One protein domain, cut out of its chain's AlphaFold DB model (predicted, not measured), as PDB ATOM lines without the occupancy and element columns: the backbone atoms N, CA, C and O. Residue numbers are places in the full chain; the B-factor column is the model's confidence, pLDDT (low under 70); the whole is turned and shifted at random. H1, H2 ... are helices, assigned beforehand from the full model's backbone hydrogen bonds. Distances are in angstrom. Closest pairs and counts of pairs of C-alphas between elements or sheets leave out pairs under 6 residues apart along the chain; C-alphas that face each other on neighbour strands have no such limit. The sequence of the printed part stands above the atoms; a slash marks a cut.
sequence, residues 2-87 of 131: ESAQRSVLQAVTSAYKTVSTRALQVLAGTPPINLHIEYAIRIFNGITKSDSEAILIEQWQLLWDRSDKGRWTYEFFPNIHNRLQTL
ATOM      1  N   GLU A   2     175.140 147.210 137.741       76.06
ATOM      2  CA  GLU A   2     175.554 145.986 137.014       76.06
ATOM      3  C   GLU A   2     175.205 144.666 137.738       76.06
ATOM      4  O   GLU A   2     174.877 143.671 137.098       76.06
ATOM      5  N   SER A   3     175.214 144.646 139.076       78.94
ATOM      6  CA  SER A   3     174.842 143.467 139.874       78.94
ATOM      7  C   SER A   3     173.376 143.050 139.713       78.94
ATOM      8  O   SER A   3     173.090 141.858 139.695       78.94
ATOM      9  N   ALA A   4     172.455 144.006 139.559       85.94
ATOM     10  CA  ALA A   4     171.040 143.712 139.333       85.94
ATOM     11  C   ALA A   4     170.810 143.171 137.912       85.94
ATOM     12  O   ALA A   4     170.110 142.178 137.734       85.94
ATOM     13  N   GLN A   5     171.469 143.777 136.915       93.50
ATOM     14  CA  GLN A   5     171.427 143.305 135.530       93.50
ATOM     15  C   GLN A   5     171.967 141.872 135.421       93.50
ATOM     16  O   GLN A   5     171.363 141.029 134.764       93.50
ATOM     17  N   ARG A   6     173.069 141.570 136.118       93.44
ATOM     18  CA  ARG A   6     173.707 140.249 136.116       93.44
ATOM     19  C   ARG A   6     172.739 139.115 136.456       93.44
ATOM     20  O   ARG A   6     172.739 138.115 135.746       93.44
ATOM     21  N   SER A   7     171.933 139.261 137.507       90.19
ATOM     22  CA  SER A   7     171.000 138.208 137.935       90.19
ATOM     23  C   SER A   7     169.967 137.884 136.855       90.19
ATOM     24  O   SER A   7     169.688 136.716 136.597       90.19
ATOM     25  N   VAL A   8     169.450 138.913 136.176       91.44
ATOM     26  CA  VAL A   8     168.516 138.740 135.054       91.44
ATOM     27  C   VAL A   8     169.213 138.059 133.878       91.44
ATOM     28  O   VAL A   8     168.679 137.109 133.314       91.44
ATOM     29  N   LEU A   9     170.433 138.493 133.542       92.38
ATOM     30  CA  LEU A   9     171.196 137.919 132.435       92.38
ATOM     31  C   LEU A   9     171.531 136.437 132.653       92.38
ATOM     32  O   LEU A   9     171.470 135.654 131.711       92.38
ATOM     33  N   GLN A  10     171.845 136.026 133.884       90.50
ATOM     34  CA  GLN A  10     172.064 134.612 134.213       90.50
ATOM     35  C   GLN A  10     170.806 133.773 133.981       90.50
ATOM     36  O   GLN A  10     170.898 132.688 133.413       90.50
ATOM     37  N   ALA A  11     169.636 134.289 134.366       87.31
ATOM     38  CA  ALA A  11     168.373 133.580 134.191       87.31
ATOM     39  C   ALA A  11     168.015 133.378 132.710       87.31
ATOM     40  O   ALA A  11     167.592 132.292 132.332       87.31
ATOM     41  N   VAL A  12     168.212 134.395 131.864       88.00
ATOM     42  CA  VAL A  12     167.836 134.313 130.437       88.00
ATOM     43  C   VAL A  12     168.856 133.568 129.577       88.00
ATOM     44  O   VAL A  12     168.490 133.022 128.544       88.00
ATOM     45  N   THR A  13     170.129 133.533 129.981       87.88
ATOM     46  CA  THR A  13     171.188 132.832 129.229       87.88
ATOM     47  C   THR A  13     171.412 131.397 129.693       87.88
ATOM     48  O   THR A  13     172.142 130.665 129.034       87.88
ATOM     49  N   SER A  14     170.844 130.991 130.835       85.00
ATOM     50  CA  SER A  14     171.118 129.695 131.485       85.00
ATOM     51  C   SER A  14     172.609 129.436 131.771       85.00
ATOM     52  O   SER A  14     173.031 128.292 131.971       85.00
ATOM     53  N   ALA A  15     173.422 130.496 131.789       87.06
ATOM     54  CA  ALA A  15     174.861 130.414 131.954       87.06
ATOM     55  C   ALA A  15     175.254 130.311 133.439       87.06
ATOM     56  O   ALA A  15     174.549 130.779 134.337       87.06
ATOM     57  N   TYR A  16     176.422 129.724 133.708       84.25
ATOM     58  CA  TYR A  16     176.928 129.534 135.067       84.25
ATOM     59  C   TYR A  16     177.072 130.844 135.854       84.25
ATOM     60  O   TYR A  16     177.410 131.907 135.325       84.25
ATOM     61  N   LYS A  17     176.922 130.756 137.180       85.25
ATOM     62  CA  LYS A  17     177.075 131.916 138.074       85.25
ATOM     63  C   LYS A  17     178.468 132.545 138.042       85.25
ATOM     64  O   LYS A  17     178.614 133.685 138.480       85.25
ATOM     65  N   THR A  18     179.470 131.827 137.542       84.88
ATOM     66  CA  THR A  18     180.862 132.271 137.399       84.88
ATOM     67  C   THR A  18     181.139 133.005 136.084       84.88
ATOM     68  O   THR A  18     182.156 133.691 135.992       84.88
ATOM     69  N   VAL A  19     180.224 132.960 135.103       87.50
ATOM     70  CA  VAL A  19     180.370 133.673 133.820       87.50
ATOM     71  C   VAL A  19     180.476 135.168 134.079       87.50
ATOM     72  O   VAL A  19     179.685 135.731 134.840       87.50
ATOM     73  N   SER A  20     181.439 135.850 133.464       92.38
ATOM     74  CA  SER A  20     181.607 137.292 133.666       92.38
ATOM     75  C   SER A  20     180.367 138.072 133.210       92.38
ATOM     76  O   SER A  20     179.684 137.687 132.265       92.38
ATOM     77  N   THR A  21     180.059 139.197 133.862       94.44
ATOM     78  CA  THR A  21     178.906 140.025 133.452       94.44
ATOM     79  C   THR A  21     179.049 140.512 132.007       94.44
ATOM     80  O   THR A  21     178.056 140.574 131.292       94.44
ATOM     81  N   ARG A  22     180.286 140.762 131.553       94.50
ATOM     82  CA  ARG A  22     180.583 141.157 130.169       94.50
ATOM     83  C   ARG A  22     180.212 140.063 129.171       94.50
ATOM     84  O   ARG A  22     179.506 140.342 128.211       94.50
ATOM     85  N   ALA A  23     180.600 138.816 129.443       93.69
ATOM     86  CA  ALA A  23     180.212 137.688 128.601       93.69
ATOM     87  C   ALA A  23     178.693 137.473 128.606       93.69
ATOM     88  O   ALA A  23     178.117 137.255 127.549       93.69
ATOM     89  N   LEU A  24     178.026 137.609 129.759       94.12
ATOM     90  CA  LEU A  24     176.564 137.508 129.854       94.12
ATOM     91  C   LEU A  24     175.836 138.566 129.012       94.12
ATOM     92  O   LEU A  24     174.845 138.247 128.364       94.12
ATOM     93  N   GLN A  25     176.320 139.811 129.007       95.44
ATOM     94  CA  GLN A  25     175.771 140.900 128.188       95.44
ATOM     95  C   GLN A  25     175.855 140.556 126.693       95.44
ATOM     96  O   GLN A  25     174.862 140.654 125.974       95.44
ATOM     97  N   VAL A  26     177.013 140.066 126.240       95.00
ATOM     98  CA  VAL A  26     177.228 139.626 124.850       95.00
ATOM     99  C   VAL A  26     176.381 138.394 124.513       95.00
ATOM    100  O   VAL A  26     175.727 138.365 123.472       95.00
ATOM    101  N   LEU A  27     176.323 137.397 125.403       92.38
ATOM    102  CA  LEU A  27     175.496 136.199 125.222       92.38
ATOM    103  C   LEU A  27     174.010 136.529 125.148       92.38
ATOM    104  O   LEU A  27     173.314 135.931 124.342       92.38
ATOM    105  N   ALA A  28     173.516 137.460 125.957       92.12
ATOM    106  CA  ALA A  28     172.110 137.849 125.931       92.12
ATOM    107  C   ALA A  28     171.776 138.787 124.762       92.12
ATOM    108  O   ALA A  28     170.606 138.945 124.430       92.12
ATOM    109  N   GLY A  29     172.780 139.417 124.142       93.62
ATOM    110  CA  GLY A  29     172.548 140.500 123.186       93.62
ATOM    111  C   GLY A  29     172.024 141.773 123.860       93.62
ATOM    112  O   GLY A  29     171.341 142.569 123.223       93.62
ATOM    113  N   THR A  30     172.356 141.977 125.138       94.06
ATOM    114  CA  THR A  30     171.882 143.113 125.937       94.06
ATOM    115  C   THR A  30     173.074 143.955 126.386       94.06
ATOM    116  O   THR A  30     173.911 143.447 127.140       94.06
ATOM    117  N   PRO A  31     173.174 145.235 125.983       95.88
ATOM    118  CA  PRO A  31     174.296 146.076 126.367       95.88
ATOM    119  C   PRO A  31     174.329 146.353 127.880       95.88
ATOM    120  O   PRO A  31     173.342 146.157 128.598       95.88
ATOM    121  N   PRO A  32     175.469 146.841 128.392       96.38
ATOM    122  CA  PRO A  32     175.592 147.320 129.764       96.38
ATOM    123  C   PRO A  32     174.500 148.324 130.135       96.38
ATOM    124  O   PRO A  32     174.158 149.207 129.346       96.38
ATOM    125  N   ILE A  33     173.967 148.218 131.355       95.00
ATOM    126  CA  ILE A  33     172.833 149.046 131.792       95.00
ATOM    127  C   ILE A  33     173.147 150.548 131.733       95.00
ATOM    128  O   ILE A  33     172.268 151.348 131.422       95.00
ATOM    129  N   ASN A  34     174.403 150.940 131.969       95.38
ATOM    130  CA  ASN A  34     174.817 152.335 131.847       95.38
ATOM    131  C   ASN A  34     174.691 152.846 130.402       95.38
ATOM    132  O   ASN A  34     174.202 153.953 130.204       95.38
ATOM    133  N   LEU A  35     175.032 152.026 129.399       96.94
ATOM    134  CA  LEU A  35     174.889 152.405 127.992       96.94
ATOM    135  C   LEU A  35     173.416 152.515 127.586       96.94
ATOM    136  O   LEU A  35     173.060 153.419 126.835       96.94
ATOM    137  N   HIS A  36     172.538 151.662 128.125       95.44
ATOM    138  CA  HIS A  36     171.089 151.806 127.935       95.44
ATOM    139  C   HIS A  36     170.550 153.130 128.493       95.44
ATOM    140  O   HIS A  36     169.728 153.780 127.846       95.44
ATOM    141  N   ILE A  37     171.010 153.535 129.680       96.31
ATOM    142  CA  ILE A  37     170.618 154.807 130.298       96.31
ATOM    143  C   ILE A  37     171.121 155.979 129.450       96.31
ATOM    144  O   ILE A  37     170.350 156.879 129.131       96.31
ATOM    145  N   GLU A  38     172.389 155.951 129.035       97.56
ATOM    146  CA  GLU A  38     172.966 156.980 128.166       97.56
ATOM    147  C   GLU A  38     172.225 157.085 126.829       97.56
ATOM    148  O   GLU A  38     171.931 158.188 126.374       97.56
ATOM    149  N   TYR A  39     171.866 155.951 126.223       97.88
ATOM    150  CA  TYR A  39     171.035 155.903 125.024       97.88
ATOM    151  C   TYR A  39     169.678 156.586 125.249       97.88
ATOM    152  O   TYR A  39     169.287 157.443 124.459       97.88
ATOM    153  N   ALA A  40     168.983 156.279 126.349       97.56
ATOM    154  CA  ALA A  40     167.697 156.903 126.663       97.56
ATOM    155  C   ALA A  40     167.821 158.425 126.868       97.56
ATOM    156  O   ALA A  40     166.979 159.184 126.388       97.56
ATOM    157  N   ILE A  41     168.897 158.878 127.521       98.25
ATOM    158  CA  ILE A  41     169.191 160.304 127.714       98.25
ATOM    159  C   ILE A  41     169.455 161.001 126.370       98.25
ATOM    160  O   ILE A  41     168.942 162.095 126.146       98.25
ATOM    161  N   ARG A  42     170.214 160.383 125.453       98.25
ATOM    162  CA  ARG A  42     170.486 160.941 124.111       98.25
ATOM    163  C   ARG A  42     169.198 161.175 123.325       98.25
ATOM    164  O   ARG A  42     169.018 162.258 122.770       98.25
ATOM    165  N   ILE A  43     168.289 160.201 123.346       98.12
ATOM    166  CA  ILE A  43     166.973 160.302 122.700       98.12
ATOM    167  C   ILE A  43     166.141 161.422 123.319       98.12
ATOM    168  O   ILE A  43     165.570 162.235 122.597       98.12
ATOM    169  N   PHE A  44     166.099 161.498 124.652       97.69
ATOM    170  CA  PHE A  44     165.387 162.565 125.358       97.69
ATOM    171  C   PHE A  44     165.929 163.959 125.001       97.69
ATOM    172  O   PHE A  44     165.163 164.906 124.856       97.69
ATOM    173  N   ASN A  45     167.241 164.063 124.780       97.94
ATOM    174  CA  ASN A  45     167.912 165.294 124.366       97.94
ATOM    175  C   ASN A  45     167.791 165.597 122.859       97.94
ATOM    176  O   ASN A  45     168.418 166.538 122.377       97.94
ATOM    177  N   GLY A  46     167.001 164.824 122.107       97.31
ATOM    178  CA  GLY A  46     166.690 165.099 120.704       97.31
ATOM    179  C   GLY A  46     167.648 164.486 119.681       97.31
ATOM    180  O   GLY A  46     167.520 164.781 118.494       97.31
ATOM    181  N   ILE A  47     168.582 163.621 120.093       97.88
ATOM    182  CA  ILE A  47     169.362 162.815 119.142       97.88
ATOM    183  C   ILE A  47     168.435 161.771 118.511       97.88
ATOM    184  O   ILE A  47     167.553 161.223 119.176       97.88
ATOM    185  N   THR A  48     168.621 161.477 117.223       98.25
ATOM    186  CA  THR A  48     167.787 160.482 116.546       98.25
ATOM    187  C   THR A  48     168.003 159.082 117.126       98.25
ATOM    188  O   THR A  48     169.046 158.764 117.711       98.25
ATOM    189  N   LYS A  49     167.006 158.208 116.931       96.88
ATOM    190  CA  LYS A  49     167.105 156.793 117.308       96.88
ATOM    191  C   LYS A  49     168.309 156.111 116.664       96.88
ATOM    192  O   LYS A  49     169.079 155.465 117.365       96.88
ATOM    193  N   SER A  50     168.478 156.316 115.360       97.62
ATOM    194  CA  SER A  50     169.552 155.709 114.573       97.62
ATOM    195  C   SER A  50     170.932 156.157 115.051       97.62
ATOM    196  O   SER A  50     171.808 155.321 115.249       97.62
ATOM    197  N   ASP A  51     171.124 157.458 115.290       97.69
ATOM    198  CA  ASP A  51     172.419 157.979 115.743       97.69
ATOM    199  C   ASP A  51     172.739 157.490 117.159       97.69
ATOM    200  O   ASP A  51     173.857 157.067 117.448       97.69
ATOM    201  N   SER A  52     171.741 157.487 118.049       98.19
ATOM    202  CA  SER A  52     171.915 156.986 119.417       98.19
ATOM    203  C   SER A  52     172.256 155.495 119.438       98.19
ATOM    204  O   SER A  52     173.060 155.066 120.266       98.19
ATOM    205  N   GLU A  53     171.657 154.710 118.539       97.25
ATOM    206  CA  GLU A  53     171.925 153.281 118.376       97.25
ATOM    207  C   GLU A  53     173.338 153.031 117.836       97.25
ATOM    208  O   GLU A  53     174.065 152.217 118.406       97.25
ATOM    209  N   ALA A  54     173.777 153.782 116.823       97.75
ATOM    210  CA  ALA A  54     175.145 153.697 116.310       97.75
ATOM    211  C   ALA A  54     176.185 153.969 117.413       97.75
ATOM    212  O   ALA A  54     177.105 153.172 117.606       97.75
ATOM    213  N   ILE A  55     175.982 155.030 118.204       98.12
ATOM    214  CA  ILE A  55     176.862 155.377 119.333       98.12
ATOM    215  C   ILE A  55     176.847 154.277 120.406       98.12
ATOM    216  O   ILE A  55     177.894 153.920 120.944       98.12
ATOM    217  N   LEU A  56     175.673 153.728 120.737       98.38
ATOM    218  CA  LEU A  56     175.537 152.644 121.716       98.38
ATOM    219  C   LEU A  56     176.352 151.411 121.295       98.38
ATOM    220  O   LEU A  56     177.085 150.858 122.118       98.38
ATOM    221  N   ILE A  57     176.232 150.987 120.035       98.12
ATOM    222  CA  ILE A  57     176.949 149.817 119.515       98.12
ATOM    223  C   ILE A  57     178.459 150.055 119.499       98.12
ATOM    224  O   ILE A  57     179.206 149.181 119.937       98.12
ATOM    225  N   GLU A  58     178.912 151.232 119.068       98.38
ATOM    226  CA  GLU A  58     180.334 151.588 119.075       98.38
ATOM    227  C   GLU A  58     180.915 151.560 120.497       98.38
ATOM    228  O   GLU A  58     181.941 150.926 120.753       98.38
ATOM    229  N   GLN A  59     180.229 152.181 121.459       98.38
ATOM    230  CA  GLN A  59     180.658 152.182 122.858       98.38
ATOM    231  C   GLN A  59     180.674 150.773 123.453       98.38
ATOM    232  O   GLN A  59     181.589 150.424 124.204       98.38
ATOM    233  N   TRP A  60     179.681 149.949 123.121       98.31
ATOM    234  CA  TRP A  60     179.638 148.571 123.589       98.31
ATOM    235  C   TRP A  60     180.787 147.742 123.006       98.31
ATOM    236  O   TRP A  60     181.459 147.041 123.764       98.31
ATOM    237  N   GLN A  61     181.079 147.880 121.711       98.56
ATOM    238  CA  GLN A  61     182.225 147.236 121.069       98.56
ATOM    239  C   GLN A  61     183.543 147.632 121.749       98.56
ATOM    240  O   GLN A  61     184.313 146.762 122.144       98.56
ATOM    241  N   LEU A  62     183.762 148.927 122.001       98.19
ATOM    242  CA  LEU A  62     184.964 149.413 122.689       98.19
ATOM    243  C   LEU A  62     185.112 148.838 124.103       98.19
ATOM    244  O   LEU A  62     186.221 148.505 124.528       98.19
ATOM    245  N   LEU A  63     184.011 148.725 124.853       97.06
ATOM    246  CA  LEU A  63     184.023 148.078 126.167       97.06
ATOM    247  C   LEU A  63     184.335 146.585 126.063       97.06
ATOM    248  O   LEU A  63     184.973 146.042 126.967       97.06
ATOM    249  N   TRP A  64     183.873 145.930 125.000       97.50
ATOM    250  CA  TRP A  64     184.115 144.513 124.780       97.50
ATOM    251  C   TRP A  64     185.576 144.234 124.433       97.50
ATOM    252  O   TRP A  64     186.218 143.436 125.113       97.50
ATOM    253  N   ASP A  65     186.134 144.982 123.482       98.00
ATOM    254  CA  ASP A  65     187.524 144.851 123.035       98.00
ATOM    255  C   ASP A  65     188.538 145.102 124.155       98.00
ATOM    256  O   ASP A  65     189.591 144.467 124.213       98.00
ATOM    257  N   ARG A  66     188.224 146.026 125.068       96.69
ATOM    258  CA  ARG A  66     189.106 146.395 126.186       96.69
ATOM    259  C   ARG A  66     188.969 145.487 127.405       96.69
ATOM    260  O   ARG A  66     189.737 145.645 128.352       96.69
ATOM    261  N   SER A  67     187.986 144.587 127.438       95.06
ATOM    262  CA  SER A  67     187.765 143.743 128.608       95.06
ATOM    263  C   SER A  67     188.742 142.568 128.652       95.06
ATOM    264  O   SER A  67     188.917 141.831 127.685       95.06
ATOM    265  N   ASP A  68     189.320 142.329 129.827       94.12
ATOM    266  CA  ASP A  68     190.051 141.100 130.145       94.12
ATOM    267  C   ASP A  68     189.108 139.940 130.527       94.12
ATOM    268  O   ASP A  68     189.543 138.805 130.721       94.12
ATOM    269  N   LYS A  69     187.801 140.204 130.663       91.81
ATOM    270  CA  LYS A  69     186.800 139.219 131.085       91.81
ATOM    271  C   LYS A  69     186.053 138.651 129.890       91.81
ATOM    272  O   LYS A  69     185.702 139.371 128.969       91.81
ATOM    273  N   GLY A  70     185.709 137.363 129.957       89.50
ATOM    274  CA  GLY A  70     184.937 136.712 128.893       89.50
ATOM    275  C   GLY A  70     185.742 136.447 127.620       89.50
ATOM    276  O   GLY A  70     185.150 136.278 126.564       89.50
ATOM    277  N   ARG A  71     187.078 136.391 127.707       91.81
ATOM    278  CA  ARG A  71     187.953 136.228 126.541       91.81
ATOM    279  C   ARG A  71     187.665 134.990 125.705       91.81
ATOM    280  O   ARG A  71     187.750 135.079 124.496       91.81
ATOM    281  N   TRP A  72     187.240 133.895 126.327       87.62
ATOM    282  CA  TRP A  72     186.756 132.730 125.590       87.62
ATOM    283  C   TRP A  72     185.542 133.065 124.710       87.62
ATOM    284  O   TRP A  72     185.545 132.804 123.517       87.62
ATOM    285  N   THR A  73     184.526 133.724 125.274       91.06
ATOM    286  CA  THR A  73     183.348 134.195 124.528       91.06
ATOM    287  C   THR A  73     183.710 135.204 123.439       91.06
ATOM    288  O   THR A  73     183.048 135.238 122.404       91.06
ATOM    289  N   TYR A  74     184.758 136.006 123.642       93.75
ATOM    290  CA  TYR A  74     185.259 136.946 122.636       93.75
ATOM    291  C   TYR A  74     185.709 136.227 121.361       93.75
ATOM    292  O   TYR A  74     185.447 136.727 120.275       93.75
ATOM    293  N   GLU A  75     186.296 135.033 121.472       91.12
ATOM    294  CA  GLU A  75     186.703 134.244 120.300       91.12
ATOM    295  C   GLU A  75     185.500 133.811 119.438       91.12
ATOM    296  O   GLU A  75     185.620 133.695 118.221       91.12
ATOM    297  N   PHE A  76     184.317 133.636 120.041       90.56
ATOM    298  CA  PHE A  76     183.074 133.341 119.312       90.56
ATOM    299  C   PHE A  76     182.395 134.605 118.777       90.56
ATOM    300  O   PHE A  76     181.855 134.608 117.671       90.56
ATOM    301  N   PHE A  77     182.395 135.678 119.569       94.38
ATOM    302  CA  PHE A  77     181.683 136.918 119.267       94.38
ATOM    303  C   PHE A  77     182.593 138.139 119.408       94.38
ATOM    304  O   PHE A  77     182.385 138.953 120.311       94.38
ATOM    305  N   PRO A  78     183.580 138.319 118.518       96.62
ATOM    306  CA  PRO A  78     184.478 139.468 118.594       96.62
ATOM    307  C   PRO A  78     183.764 140.768 118.207       96.62
ATOM    308  O   PRO A  78     184.111 141.839 118.692       96.62
ATOM    309  N   ASN A  79     182.735 140.685 117.355       97.56
ATOM    310  CA  ASN A  79     181.997 141.834 116.851       97.56
ATOM    311  C   ASN A  79     180.547 141.845 117.368       97.56
ATOM    312  O   ASN A  79     179.763 140.935 117.088       97.56
ATOM    313  N   ILE A  80     180.188 142.903 118.096       97.50
ATOM    314  CA  ILE A  80     178.871 143.103 118.706       97.50
ATOM    315  C   ILE A  80     177.778 143.245 117.650       97.50
ATOM    316  O   ILE A  80     176.708 142.662 117.805       97.50
ATOM    317  N   HIS A  81     178.037 143.976 116.564       96.38
ATOM    318  CA  HIS A  81     177.051 144.165 115.500       96.38
ATOM    319  C   HIS A  81     176.648 142.821 114.875       96.38
ATOM    320  O   HIS A  81     175.462 142.494 114.816       96.38
ATOM    321  N   ASN A  82     177.635 141.992 114.526       95.38
ATOM    322  CA  ASN A  82     177.407 140.647 114.001       95.38
ATOM    323  C   ASN A  82     176.691 139.763 115.028       95.38
ATOM    324  O   ASN A  82     175.738 139.058 114.690       95.38
ATOM    325  N   ARG A  83     177.108 139.821 116.302       93.69
ATOM    326  CA  ARG A  83     176.448 139.069 117.373       93.69
ATOM    327  C   ARG A  83     174.965 139.415 117.446       93.69
ATOM    328  O   ARG A  83     174.162 138.491 117.489       93.69
ATOM    329  N   LEU A  84     174.582 140.690 117.428       93.44
ATOM    330  CA  LEU A  84     173.175 141.105 117.517       93.44
ATOM    331  C   LEU A  84     172.316 140.634 116.337       93.44
ATOM    332  O   LEU A  84     171.116 140.441 116.501       93.44
ATOM    333  N   GLN A  85     172.926 140.400 115.176       92.00
ATOM    334  CA  GLN A  85     172.255 139.835 114.002       92.00
ATOM    335  C   GLN A  85     172.184 138.304 114.024       92.00
ATOM    336  O   GLN A  85     171.439 137.704 113.251       92.00
ATOM    337  N   THR A  86     172.949 137.655 114.902       87.62
ATOM    338  CA  THR A  86     172.989 136.197 114.974       87.62
ATOM    339  C   THR A  86     171.840 135.683 115.842       87.62
ATOM    340  O   THR A  86     171.773 135.957 117.042       87.62
ATOM    341  N   LEU A  87     170.945 134.900 115.238       76.25
ATOM    342  CA  LEU A  87     169.864 134.215 115.944       76.25
ATOM    343  C   LEU A  87     170.419 132.969 116.635       76.25
ATOM    344  O   LEU A  87     170.584 131.923 116.012       76.25
TER     345      LEU A  87
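This is residues 2 to 87 of the 131 residues of the protein "Reverse transcriptase domain-containing protein" of Aphis craccivora (UniProt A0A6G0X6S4). A helical hairpin, H3 and H4, makes one end of an elongated, all-helix domain, and a group of shorter helices makes the other end. In that group H2 is in the middle, with H1 packed on one side of it and the short H5 and H6 near it on the other; H6 also packs on H4. The printed part has 86 residues with six named helices, H1 to H6 in that order along the chain, and no named strand. The whole is compact, with a radius of gyration of the C-alphas of 13.1 A, and spans 40 by 25 by 25 A.

H1, residues 2 to 13, touches H2, residues 21 to 28, closest at the C-alphas of Arg 6 and Thr 21, 5.8 A apart. They run the same way at a tilt of 37 degrees, only just steep. H3, residues 33 to 44, is apart from H2 but close to H1 without clearly touching it, with the C-alphas of Glu 2 and Ile 33 6.6 A apart. H3 and H4, residues 49 to 65, touch as a hairpin, opposite ways at a shallow tilt of 22 degrees; their closest C-alphas, those of Tyr 39 and Ser 52, are 5.8 A apart. H5, residues 71 to 76, touches no helix but is near H2, with the C-alphas of Ala 23 and Thr 73 6.2 A apart. H6, residues 80 to 85, touches residues 57 to 61 of H4 alone, at a steep tilt of 59 degrees, closest at the C-alphas of Gln 61 and Ile 80, 5.8 A apart. The helix packing is mostly crossed, only just: of 3 touching pairs given a tilt, 1 is at a shallow tilt. H1 is apart from H4, H5 and H6. Every O i to N i+4 pair is within hydrogen-bond range in H2, H3, H4 and H6; in H1 it is 6 of 8 and in H5 1 of 2.

H1 begins at C-alpha 2 (175.554, 145.986, 137.014) and is 15.9 A long from first to last C-alpha. H2 is 10.4 A long and H3 16.7 A. H4, the longest helix with 17 residues, runs 24.3 A from C-alpha 49 (167.105, 156.793, 117.308). H5 is 9.2 A long. H6 is 8.8 A long and ends at C-alpha 85 (172.255, 139.835, 114.002).

The two C-alphas farthest apart, those of Tyr 16 and Gly 46, are 39.7 A apart. The printed part has no cut. The link from H1 to H2 is short, the other four are tight, and no link is long. The mean pLDDT of the printed part is 93.6, and no printed residue is under 70.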